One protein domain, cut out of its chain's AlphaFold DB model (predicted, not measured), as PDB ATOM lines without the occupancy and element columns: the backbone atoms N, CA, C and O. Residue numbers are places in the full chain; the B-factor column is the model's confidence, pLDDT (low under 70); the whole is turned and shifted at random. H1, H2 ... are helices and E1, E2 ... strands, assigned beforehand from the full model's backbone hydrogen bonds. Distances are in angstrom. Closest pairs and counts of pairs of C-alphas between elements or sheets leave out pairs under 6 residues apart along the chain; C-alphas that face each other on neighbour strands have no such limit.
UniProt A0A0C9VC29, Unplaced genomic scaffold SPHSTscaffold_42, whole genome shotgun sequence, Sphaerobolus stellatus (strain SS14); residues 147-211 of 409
ATOM      1  N   LYS A 147     151.192 144.845 177.569       96.81
ATOM      2  CA  LYS A 147     150.160 143.934 177.034       96.81
ATOM      3  C   LYS A 147     149.019 144.692 176.358       96.81
ATOM      4  O   LYS A 147     148.594 144.303 175.280       96.81
ATOM      5  N   ALA A 148     148.549 145.782 176.968       96.94
ATOM      6  CA  ALA A 148     147.522 146.638 176.375       96.94
ATOM      7  C   ALA A 148     147.998 147.305 175.071       96.94
ATOM      8  O   ALA A 148     147.194 147.542 174.181       96.94
ATOM      9  N   ALA A 149     149.304 147.557 174.943       96.75
ATOM     10  CA  ALA A 149     149.934 148.031 173.712       96.75
ATOM     11  C   ALA A 149     150.197 146.917 172.676       96.75
ATOM     12  O   ALA A 149     150.868 147.172 171.683       96.75
ATOM     13  N   GLY A 150     149.715 145.689 172.902       97.06
ATOM     14  CA  GLY A 150     149.887 144.562 171.979       97.06
ATOM     15  C   GLY A 150     151.266 143.899 172.021       97.06
ATOM     16  O   GLY A 150     151.526 143.004 171.226       97.06
ATOM     17  N   GLN A 151     152.149 144.290 172.947       97.75
ATOM     18  CA  GLN A 151     153.477 143.687 173.036       97.75
ATOM     19  C   GLN A 151     153.410 142.264 173.595       97.75
ATOM     20  O   GLN A 151     152.741 141.984 174.596       97.75
ATOM     21  N   ILE A 152     154.200 141.384 172.997       97.75
ATOM     22  CA  ILE A 152     154.338 139.979 173.353       97.75
ATOM     23  C   ILE A 152     155.474 139.838 174.365       97.75
ATOM     24  O   ILE A 152     156.587 140.333 174.177       97.75
ATOM     25  N   GLN A 153     155.197 139.152 175.469       97.44
ATOM     26  CA  GLN A 153     156.185 138.914 176.512       97.44
ATOM     27  C   GLN A 153     156.984 137.641 176.215       97.44
ATOM     28  O   GLN A 153     156.445 136.546 176.335       97.44
ATOM     29  N   ILE A 154     158.275 137.775 175.899       96.75
ATOM     30  CA  ILE A 154     159.175 136.624 175.686       96.75
ATOM     31  C   ILE A 154     159.737 136.131 177.019       96.75
ATOM     32  O   ILE A 154     159.772 134.938 177.304       96.75
ATOM     33  N   THR A 155     160.161 137.062 177.875       94.62
ATOM     34  CA  THR A 155     160.634 136.757 179.230       94.62
ATOM     35  C   THR A 155     160.098 137.784 180.223       94.62
ATOM     36  O   THR A 155     159.432 138.755 179.867       94.62
ATOM     37  N   ARG A 156     160.423 137.635 181.514       92.88
ATOM     38  CA  ARG A 156     160.056 138.636 182.536       92.88
ATOM     39  C   ARG A 156     160.562 140.047 182.206       92.88
ATOM     40  O   ARG A 156     159.959 141.017 182.653       92.88
ATOM     41  N   GLN A 157     161.646 140.155 181.438       93.56
ATOM     42  CA  GLN A 157     162.311 141.419 181.118       93.56
ATOM     43  C   GLN A 157     162.164 141.818 179.643       93.56
ATOM     44  O   GLN A 157     162.183 143.009 179.335       93.56
ATOM     45  N   VAL A 158     161.986 140.845 178.745       96.00
ATOM     46  CA  VAL A 158     161.999 141.060 177.293       96.00
ATOM     47  C   VAL A 158     160.583 141.035 176.732       96.00
ATOM     48  O   VAL A 158     159.826 140.091 176.959       96.00
ATOM     49  N   TRP A 159     160.263 142.089 175.987       97.38
ATOM     50  CA  TRP A 159     158.995 142.303 175.301       97.38
ATOM     51  C   TRP A 159     159.288 142.656 173.851       97.38
ATOM     52  O   TRP A 159     160.199 143.449 173.600       97.38
ATOM     53  N   VAL A 160     158.516 142.088 172.937       97.94
ATOM     54  CA  VAL A 160     158.629 142.315 171.496       97.94
ATOM     55  C   VAL A 160     157.287 142.764 170.942       97.94
ATOM     56  O   VAL A 160     156.247 142.472 171.524       97.94
ATOM     57  N   ASP A 161     157.320 143.517 169.857       97.88
ATOM     58  CA  ASP A 161     156.128 143.989 169.161       97.88
ATOM     59  C   ASP A 161     155.578 142.886 168.238       97.88
ATOM     60  O   ASP A 161     154.369 142.754 168.090       97.88
ATOM     61  N   GLU A 162     156.455 142.033 167.696       97.94
ATOM     62  CA  GLU A 162     156.095 140.957 166.770       97.94
ATOM     63  C   GLU A 162     156.861 139.659 167.074       97.94
ATOM     64  O   GLU A 162     158.019 139.675 167.506       97.94
ATOM     65  N   LEU A 163     156.200 138.521 166.844       97.62
ATOM     66  CA  LEU A 163     156.774 137.184 166.961       97.62
ATOM     67  C   LEU A 163     156.605 136.445 165.629       97.62
ATOM     68  O   LEU A 163     155.493 136.072 165.262       97.62
ATOM     69  N   ILE A 164     157.708 136.222 164.919       97.19
ATOM     70  CA  ILE A 164     157.721 135.553 163.617       97.19
ATOM     71  C   ILE A 164     157.948 134.057 163.828       97.19
ATOM     72  O   ILE A 164     159.021 133.637 164.262       97.19
ATOM     73  N   THR A 165     156.951 133.238 163.499       97.06
ATOM     74  CA  THR A 165     157.081 131.778 163.580       97.06
ATOM     75  C   THR A 165     157.823 131.239 162.362       97.06
ATOM     76  O   THR A 165     157.369 131.385 161.229       97.06
ATOM     77  N   VAL A 166     158.947 130.571 162.605       97.12
ATOM     78  CA  VAL A 166     159.782 129.927 161.592       97.12
ATOM     79  C   VAL A 166     159.625 128.418 161.742       97.12
ATOM     80  O   VAL A 166     159.774 127.891 162.841       97.12
ATOM     81  N   ARG A 167     159.281 127.728 160.650       96.56
ATOM     82  CA  ARG A 167     159.043 126.272 160.648       96.56
ATOM     83  C   ARG A 167     160.252 125.449 160.217       96.56
ATOM     84  O   ARG A 167     160.302 124.260 160.490       96.56
ATOM     85  N   GLU A 168     161.200 126.087 159.545       95.50
ATOM     86  CA  GLU A 168     162.373 125.439 158.969       95.50
ATOM     87  C   GLU A 168     163.634 126.057 159.556       95.50
ATOM     88  O   GLU A 168     163.730 127.273 159.745       95.50
ATOM     89  N   LEU A 169     164.610 125.211 159.857       95.19
ATOM     90  CA  LEU A 169     165.872 125.654 160.413       95.19
ATOM     91  C   LEU A 169     166.668 126.408 159.341       95.19
ATOM     92  O   LEU A 169     167.065 125.835 158.329       95.19
ATOM     93  N   ARG A 170     166.885 127.709 159.555       94.12
ATOM     94  CA  ARG A 170     167.665 128.546 158.641       94.12
ATOM     95  C   ARG A 170     169.148 128.455 158.964       94.12
ATOM     96  O   ARG A 170     169.533 128.444 160.133       94.12
ATOM     97  N   GLU A 171     169.953 128.455 157.910       92.50
ATOM     98  CA  GLU A 171     171.410 128.506 158.014       92.50
ATOM     99  C   GLU A 171     171.901 129.881 158.493       92.50
ATOM    100  O   GLU A 171     172.819 129.963 159.303       92.50
ATOM    101  N   ASN A 172     171.233 130.948 158.050       92.56
ATOM    102  CA  ASN A 172     171.514 132.323 158.454       92.56
ATOM    103  C   ASN A 172     170.238 132.981 158.977       92.56
ATOM    104  O   ASN A 172     169.147 132.784 158.427       92.56
ATOM    105  N   TRP A 173     170.378 133.763 160.043       91.06
ATOM    106  CA  TRP A 173     169.260 134.460 160.670       91.06
ATOM    107  C   TRP A 173     169.372 135.952 160.403       91.06
ATOM    108  O   TRP A 173     170.314 136.605 160.845       91.06
ATOM    109  N   ASP A 174     168.377 136.507 159.712       91.81
ATOM    110  CA  ASP A 174     168.298 137.949 159.516       91.81
ATOM    111  C   ASP A 174     168.221 138.650 160.879       91.81
ATOM    112  O   ASP A 174     167.454 138.248 161.759       91.81
ATOM    113  N   ILE A 175     169.007 139.713 161.067       91.12
ATOM    114  CA  ILE A 175     168.895 140.556 162.261       91.12
ATOM    115  C   ILE A 175     167.625 141.393 162.091       91.12
ATOM    116  O   ILE A 175     167.590 142.269 161.219       91.12
ATOM    117  N   PRO A 176     166.573 141.161 162.894       91.56
ATOM    118  CA  PRO A 176     165.320 141.853 162.683       91.56
ATOM    119  C   PRO A 176     165.487 143.341 162.994       91.56
ATOM    120  O   PRO A 176     166.076 143.724 164.009       91.56
ATOM    121  N   GLN A 177     164.927 144.197 162.142       93.38
ATOM    122  CA  GLN A 177     164.857 145.626 162.422       93.38
ATOM    123  C   GLN A 177     163.682 145.899 163.368       93.38
ATOM    124  O   GLN A 177     162.525 145.693 163.017       93.38
ATOM    125  N   GLY A 178     163.977 146.364 164.583       94.88
ATOM    126  CA  GLY A 178     162.967 146.686 165.597       94.88
ATOM    127  C   GLY A 178     162.888 145.659 166.727       94.88
ATOM    128  O   GLY A 178     163.850 144.955 167.024       94.88
ATOM    129  N   LYS A 179     161.749 145.614 167.424       95.88
ATOM    130  CA  LYS A 179     161.527 144.682 168.541       95.88
ATOM    131  C   LYS A 179     160.773 143.461 168.039       95.88
ATOM    132  O   LYS A 179     159.596 143.302 168.340       95.88
ATOM    133  N   VAL A 180     161.449 142.612 167.283       97.38
ATOM    134  CA  VAL A 180     160.877 141.366 166.761       97.38
ATOM    135  C   VAL A 180     161.657 140.187 167.329       97.38
ATOM    136  O   VAL A 180     162.861 140.289 167.565       97.38
ATOM    137  N   ALA A 181     160.975 139.074 167.579       96.69
ATOM    138  CA  ALA A 181     161.612 137.801 167.902       96.69
ATOM    139  C   ALA A 181     161.188 136.719 166.910       96.69
ATOM    140  O   ALA A 181     160.082 136.753 166.378       96.69
ATOM    141  N   TYR A 182     162.053 135.726 166.718       96.44
ATOM    142  CA  TYR A 182     161.712 134.515 165.983       96.44
ATOM    143  C   TYR A 182     161.316 133.394 166.947       96.44
ATOM    144  O   TYR A 182     161.993 133.156 167.949       96.44
ATOM    145  N   LEU A 183     160.234 132.690 166.628       96.38
ATOM    146  CA  LEU A 183     159.824 131.449 167.275       96.38
ATOM    147  C   LEU A 183     160.100 130.291 166.320       96.38
ATOM    148  O   LEU A 183     159.377 130.103 165.347       96.38
ATOM    149  N   LEU A 184     161.133 129.507 166.603       96.69
ATOM    150  CA  LEU A 184     161.441 128.306 165.837       96.69
ATOM    151  C   LEU A 184     160.535 127.152 166.296       96.69
ATOM    152  O   LEU A 184     160.700 126.648 167.408       96.69
ATOM    153  N   ASN A 185     159.573 126.761 165.457       96.50
ATOM    154  CA  ASN A 185     158.679 125.632 165.704       96.50
ATOM    155  C   ASN A 185     159.059 124.446 164.804       96.50
ATOM    156  O   ASN A 185     158.810 124.481 163.602       96.50
ATOM    157  N   LEU A 186     159.610 123.396 165.417       96.38
ATOM    158  CA  LEU A 186     160.051 122.162 164.757       96.38
ATOM    159  C   LEU A 186     159.125 120.964 165.041       96.38
ATOM    160  O   LEU A 186     159.518 119.826 164.825       96.38
ATOM    161  N   GLU A 187     157.905 121.179 165.547       95.50
ATOM    162  CA  GLU A 187     156.992 120.085 165.938       95.50
ATOM    163  C   GLU A 187     156.610 119.151 164.780       95.50
ATOM    164  O   GLU A 187     156.311 117.984 165.012       95.50
ATOM    165  N   ASN A 188     156.629 119.652 163.541       94.88
ATOM    166  CA  ASN A 188     156.282 118.889 162.336       94.88
ATOM    167  C   ASN A 188     157.504 118.527 161.480       94.88
ATOM    168  O   ASN A 188     157.339 118.081 160.346       94.88
ATOM    169  N   ASP A 189     158.716 118.769 161.979       94.81
ATOM    170  CA  ASP A 189     159.931 118.436 161.245       94.81
ATOM    171  C   ASP A 189     160.203 116.923 161.359       94.81
ATOM    172  O   ASP A 189     160.292 116.405 162.476       94.81
ATOM    173  N   PRO A 190     160.312 116.183 160.240       95.00
ATOM    174  CA  PRO A 190     160.574 114.747 160.278       95.00
ATOM    175  C   PRO A 190     162.001 114.397 160.732       95.00
ATOM    176  O   PRO A 190     162.279 113.222 160.986       95.00
ATOM    177  N   LEU A 191     162.923 115.364 160.801       94.31
ATOM    178  CA  LEU A 191     164.323 115.108 161.124       94.31
ATOM    179  C   LEU A 191     164.534 114.888 162.633       94.31
ATOM    180  O   LEU A 191     164.247 115.769 163.446       94.31
ATOM    181  N   PRO A 192     165.108 113.742 163.046       93.94
ATOM    182  CA  PRO A 192     165.466 113.526 164.438       93.94
ATOM    183  C   PRO A 192     166.723 114.340 164.774       93.94
ATOM    184  O   PRO A 192     167.840 114.006 164.377       93.94
ATOM    185  N   TYR A 193     166.547 115.420 165.533       95.38
ATOM    186  CA  TYR A 193     167.634 116.284 165.996       95.38
ATOM    187  C   TYR A 193     168.441 115.632 167.127       95.38
ATOM    188  O   TYR A 193     168.324 116.014 168.293       95.38
ATOM    189  N   LEU A 194     169.256 114.633 166.787       97.19
ATOM    190  CA  LEU A 194     170.094 113.893 167.731       97.19
ATOM    191  C   LEU A 194     171.553 114.378 167.704       97.19
ATOM    192  O   LEU A 194     172.085 114.799 166.671       97.19
ATOM    193  N   GLY A 195     172.197 114.349 168.870       94.94
ATOM    194  CA  GLY A 195     173.635 114.534 169.022       94.94
ATOM    195  C   GLY A 195     174.414 113.269 168.664       94.94
ATOM    196  O   GLY A 195     173.833 112.220 168.390       94.94
ATOM    197  N   ASP A 196     175.743 113.358 168.711       95.06
ATOM    198  CA  ASP A 196     176.634 112.224 168.413       95.06
ATOM    199  C   ASP A 196     176.484 111.076 169.432       95.06
ATOM    200  O   ASP A 196     176.821 109.931 169.149       95.06
ATOM    201  N   ASP A 197     175.931 111.370 170.612       96.06
ATOM    202  CA  ASP A 197     175.590 110.402 171.656       96.06
ATOM    203  C   ASP A 197     174.189 109.780 171.487       96.06
ATOM    204  O   ASP A 197     173.736 109.034 172.358       96.06
ATOM    205  N   GLY A 198     173.481 110.101 170.399       96.75
ATOM    206  CA  GLY A 198     172.121 109.636 170.125       96.75
ATOM    207  C   GLY A 198     171.032 110.310 170.967       96.75
ATOM    208  O   GLY A 198     169.877 109.890 170.900       96.75
ATOM    209  N   LYS A 199     171.353 111.343 171.761       97.50
ATOM    210  CA  LYS A 199     170.362 112.065 172.578       97.50
ATOM    211  C   LYS A 199     169.762 113.256 171.833       97.50
ATOM    212  O   LYS A 199     170.457 113.877 171.030       97.50
ATOM    213  N   PRO A 200     168.500 113.628 172.116       96.69
ATOM    214  CA  PRO A 200     167.887 114.804 171.512       96.69
ATOM    215  C   PRO A 200     168.645 116.076 171.901       96.69
ATOM    216  O   PRO A 200     168.924 116.332 173.075       96.69
ATOM    217  N   LEU A 201     168.973 116.880 170.897       96.12
ATOM    218  CA  LEU A 201     169.633 118.163 171.070       96.12
ATOM    219  C   LEU A 201     168.665 119.181 171.679       96.12
ATOM    220  O   LEU A 201     167.488 119.251 171.336       96.12
ATOM    221  N   SER A 202     169.185 120.034 172.562       96.44
ATOM    222  CA  SER A 202     168.444 121.229 172.984       96.44
ATOM    223  C   SER A 202     168.220 122.169 171.794       96.44
ATOM    224  O   SER A 202     169.072 122.243 170.910       96.44
ATOM    225  N   MET A 203     167.150 122.971 171.807       94.19
ATOM    226  CA  MET A 203     166.873 123.938 170.733       94.19
ATOM    227  C   MET A 203     168.062 124.875 170.453       94.19
ATOM    228  O   MET A 203     168.389 125.158 169.306       94.19
ATOM    229  N   ALA A 204     168.786 125.293 171.497       92.38
ATOM    230  CA  ALA A 204     169.993 126.103 171.343       92.38
ATOM    231  C   ALA A 204     171.137 125.351 170.639       92.38
ATOM    232  O   ALA A 204     171.910 125.965 169.909       92.38
ATOM    233  N   ALA A 205     171.267 124.040 170.861       94.44
ATOM    234  CA  ALA A 205     172.254 123.208 170.175       94.44
ATOM    235  C   ALA A 205     171.849 122.936 168.719       94.44
ATOM    236  O   ALA A 205     172.716 122.961 167.852       94.44
ATOM    237  N   ILE A 206     170.551 122.753 168.451       95.44
ATOM    238  CA  ILE A 206     170.002 122.632 167.094       95.44
ATOM    239  C   ILE A 206     170.325 123.890 166.286       95.44
ATOM    240  O   ILE A 206     170.957 123.790 165.239       95.44
ATOM    241  N   ILE A 207     169.982 125.070 166.821       93.94
ATOM    242  CA  ILE A 207     170.274 126.354 166.174       93.94
ATOM    243  C   ILE A 207     171.777 126.473 165.921       93.94
ATOM    244  O   ILE A 207     172.176 126.629 164.778       93.94
ATOM    245  N   LYS A 208     172.632 126.297 166.936       90.88
ATOM    246  CA  LYS A 208     174.095 126.393 166.762       90.88
ATOM    247  C   LYS A 208     174.672 125.424 165.729       90.88
ATOM    248  O   LYS A 208     175.674 125.751 165.111       90.88
ATOM    249  N   LYS A 209     174.095 124.228 165.582       91.00
ATOM    250  CA  LYS A 209     174.585 123.219 164.632       91.00
ATOM    251  C   LYS A 209     174.240 123.581 163.185       91.00
ATOM    252  O   LYS A 209     175.000 123.216 162.297       91.00
ATOM    253  N   ALA A 210     173.129 124.280 162.957       90.81
ATOM    254  CA  ALA A 210     172.715 124.706 161.619       90.81
ATOM    255  C   ALA A 210     173.174 126.116 161.235       90.81
ATOM    256  O   ALA A 210     173.293 126.416 160.056       90.81
ATOM    257  N   CYS A 211     173.419 126.974 162.221       88.50
ATOM    258  CA  CYS A 211     173.757 128.377 162.033       88.50
ATOM    259  C   CYS A 211     175.239 128.512 161.636       88.50
ATOM    260  O   CYS A 211     176.110 128.453 162.514       88.50
TER     261      CYS A 211
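Overview. This is residues 147 to 211 of the 409 residues of an uncharacterized protein of Sphaerobolus stellatus (strain SS14) (UniProt A0A0C9VC29). This is a loose, elongated chain of loops with little regular structure: two short parallel strands, E1 and E2, lie side by side in the middle, with looped stretches at both ends of the long axis. The short helix H1 sits beyond the ends of the strands, toward the far loop of residues 185 to 202. The printed part has 65 residues, 18 of them in named elements, in the order E1, E2, H1; the class is mixed. The radius of gyration of the C-alphas is 14.3 A, and the spans are 45 by 23 by 21 A, only just elongated.

Along the chain. Residues 152 to 153 pair briefly, antiparallel, with residues 159 to 160. E1, residues 162 to 166, begins at C-alpha 162 (156.095, 140.957, 166.770) and is 12.7 A long. E2, residues 180 to 184, is 13.1 A long. H1, residues 203 to 210, is 10.9 A long and ends at C-alpha 210 (172.715, 124.706, 161.619).

Arrangement. E1 and E2 are parallel at 27 degrees; N 164 and O 181 are 2.8 A apart, within hydrogen-bond range. E1 and H1 are apart. In H1 every O i to N i+4 pair is within range.

Size, cuts and confidence. The C-alphas farthest apart, of Ala 148 and Asp 197, are 46.1 A apart. Both links are long, the printed part has no cut, and no printed residue is under 70 in pLDDT.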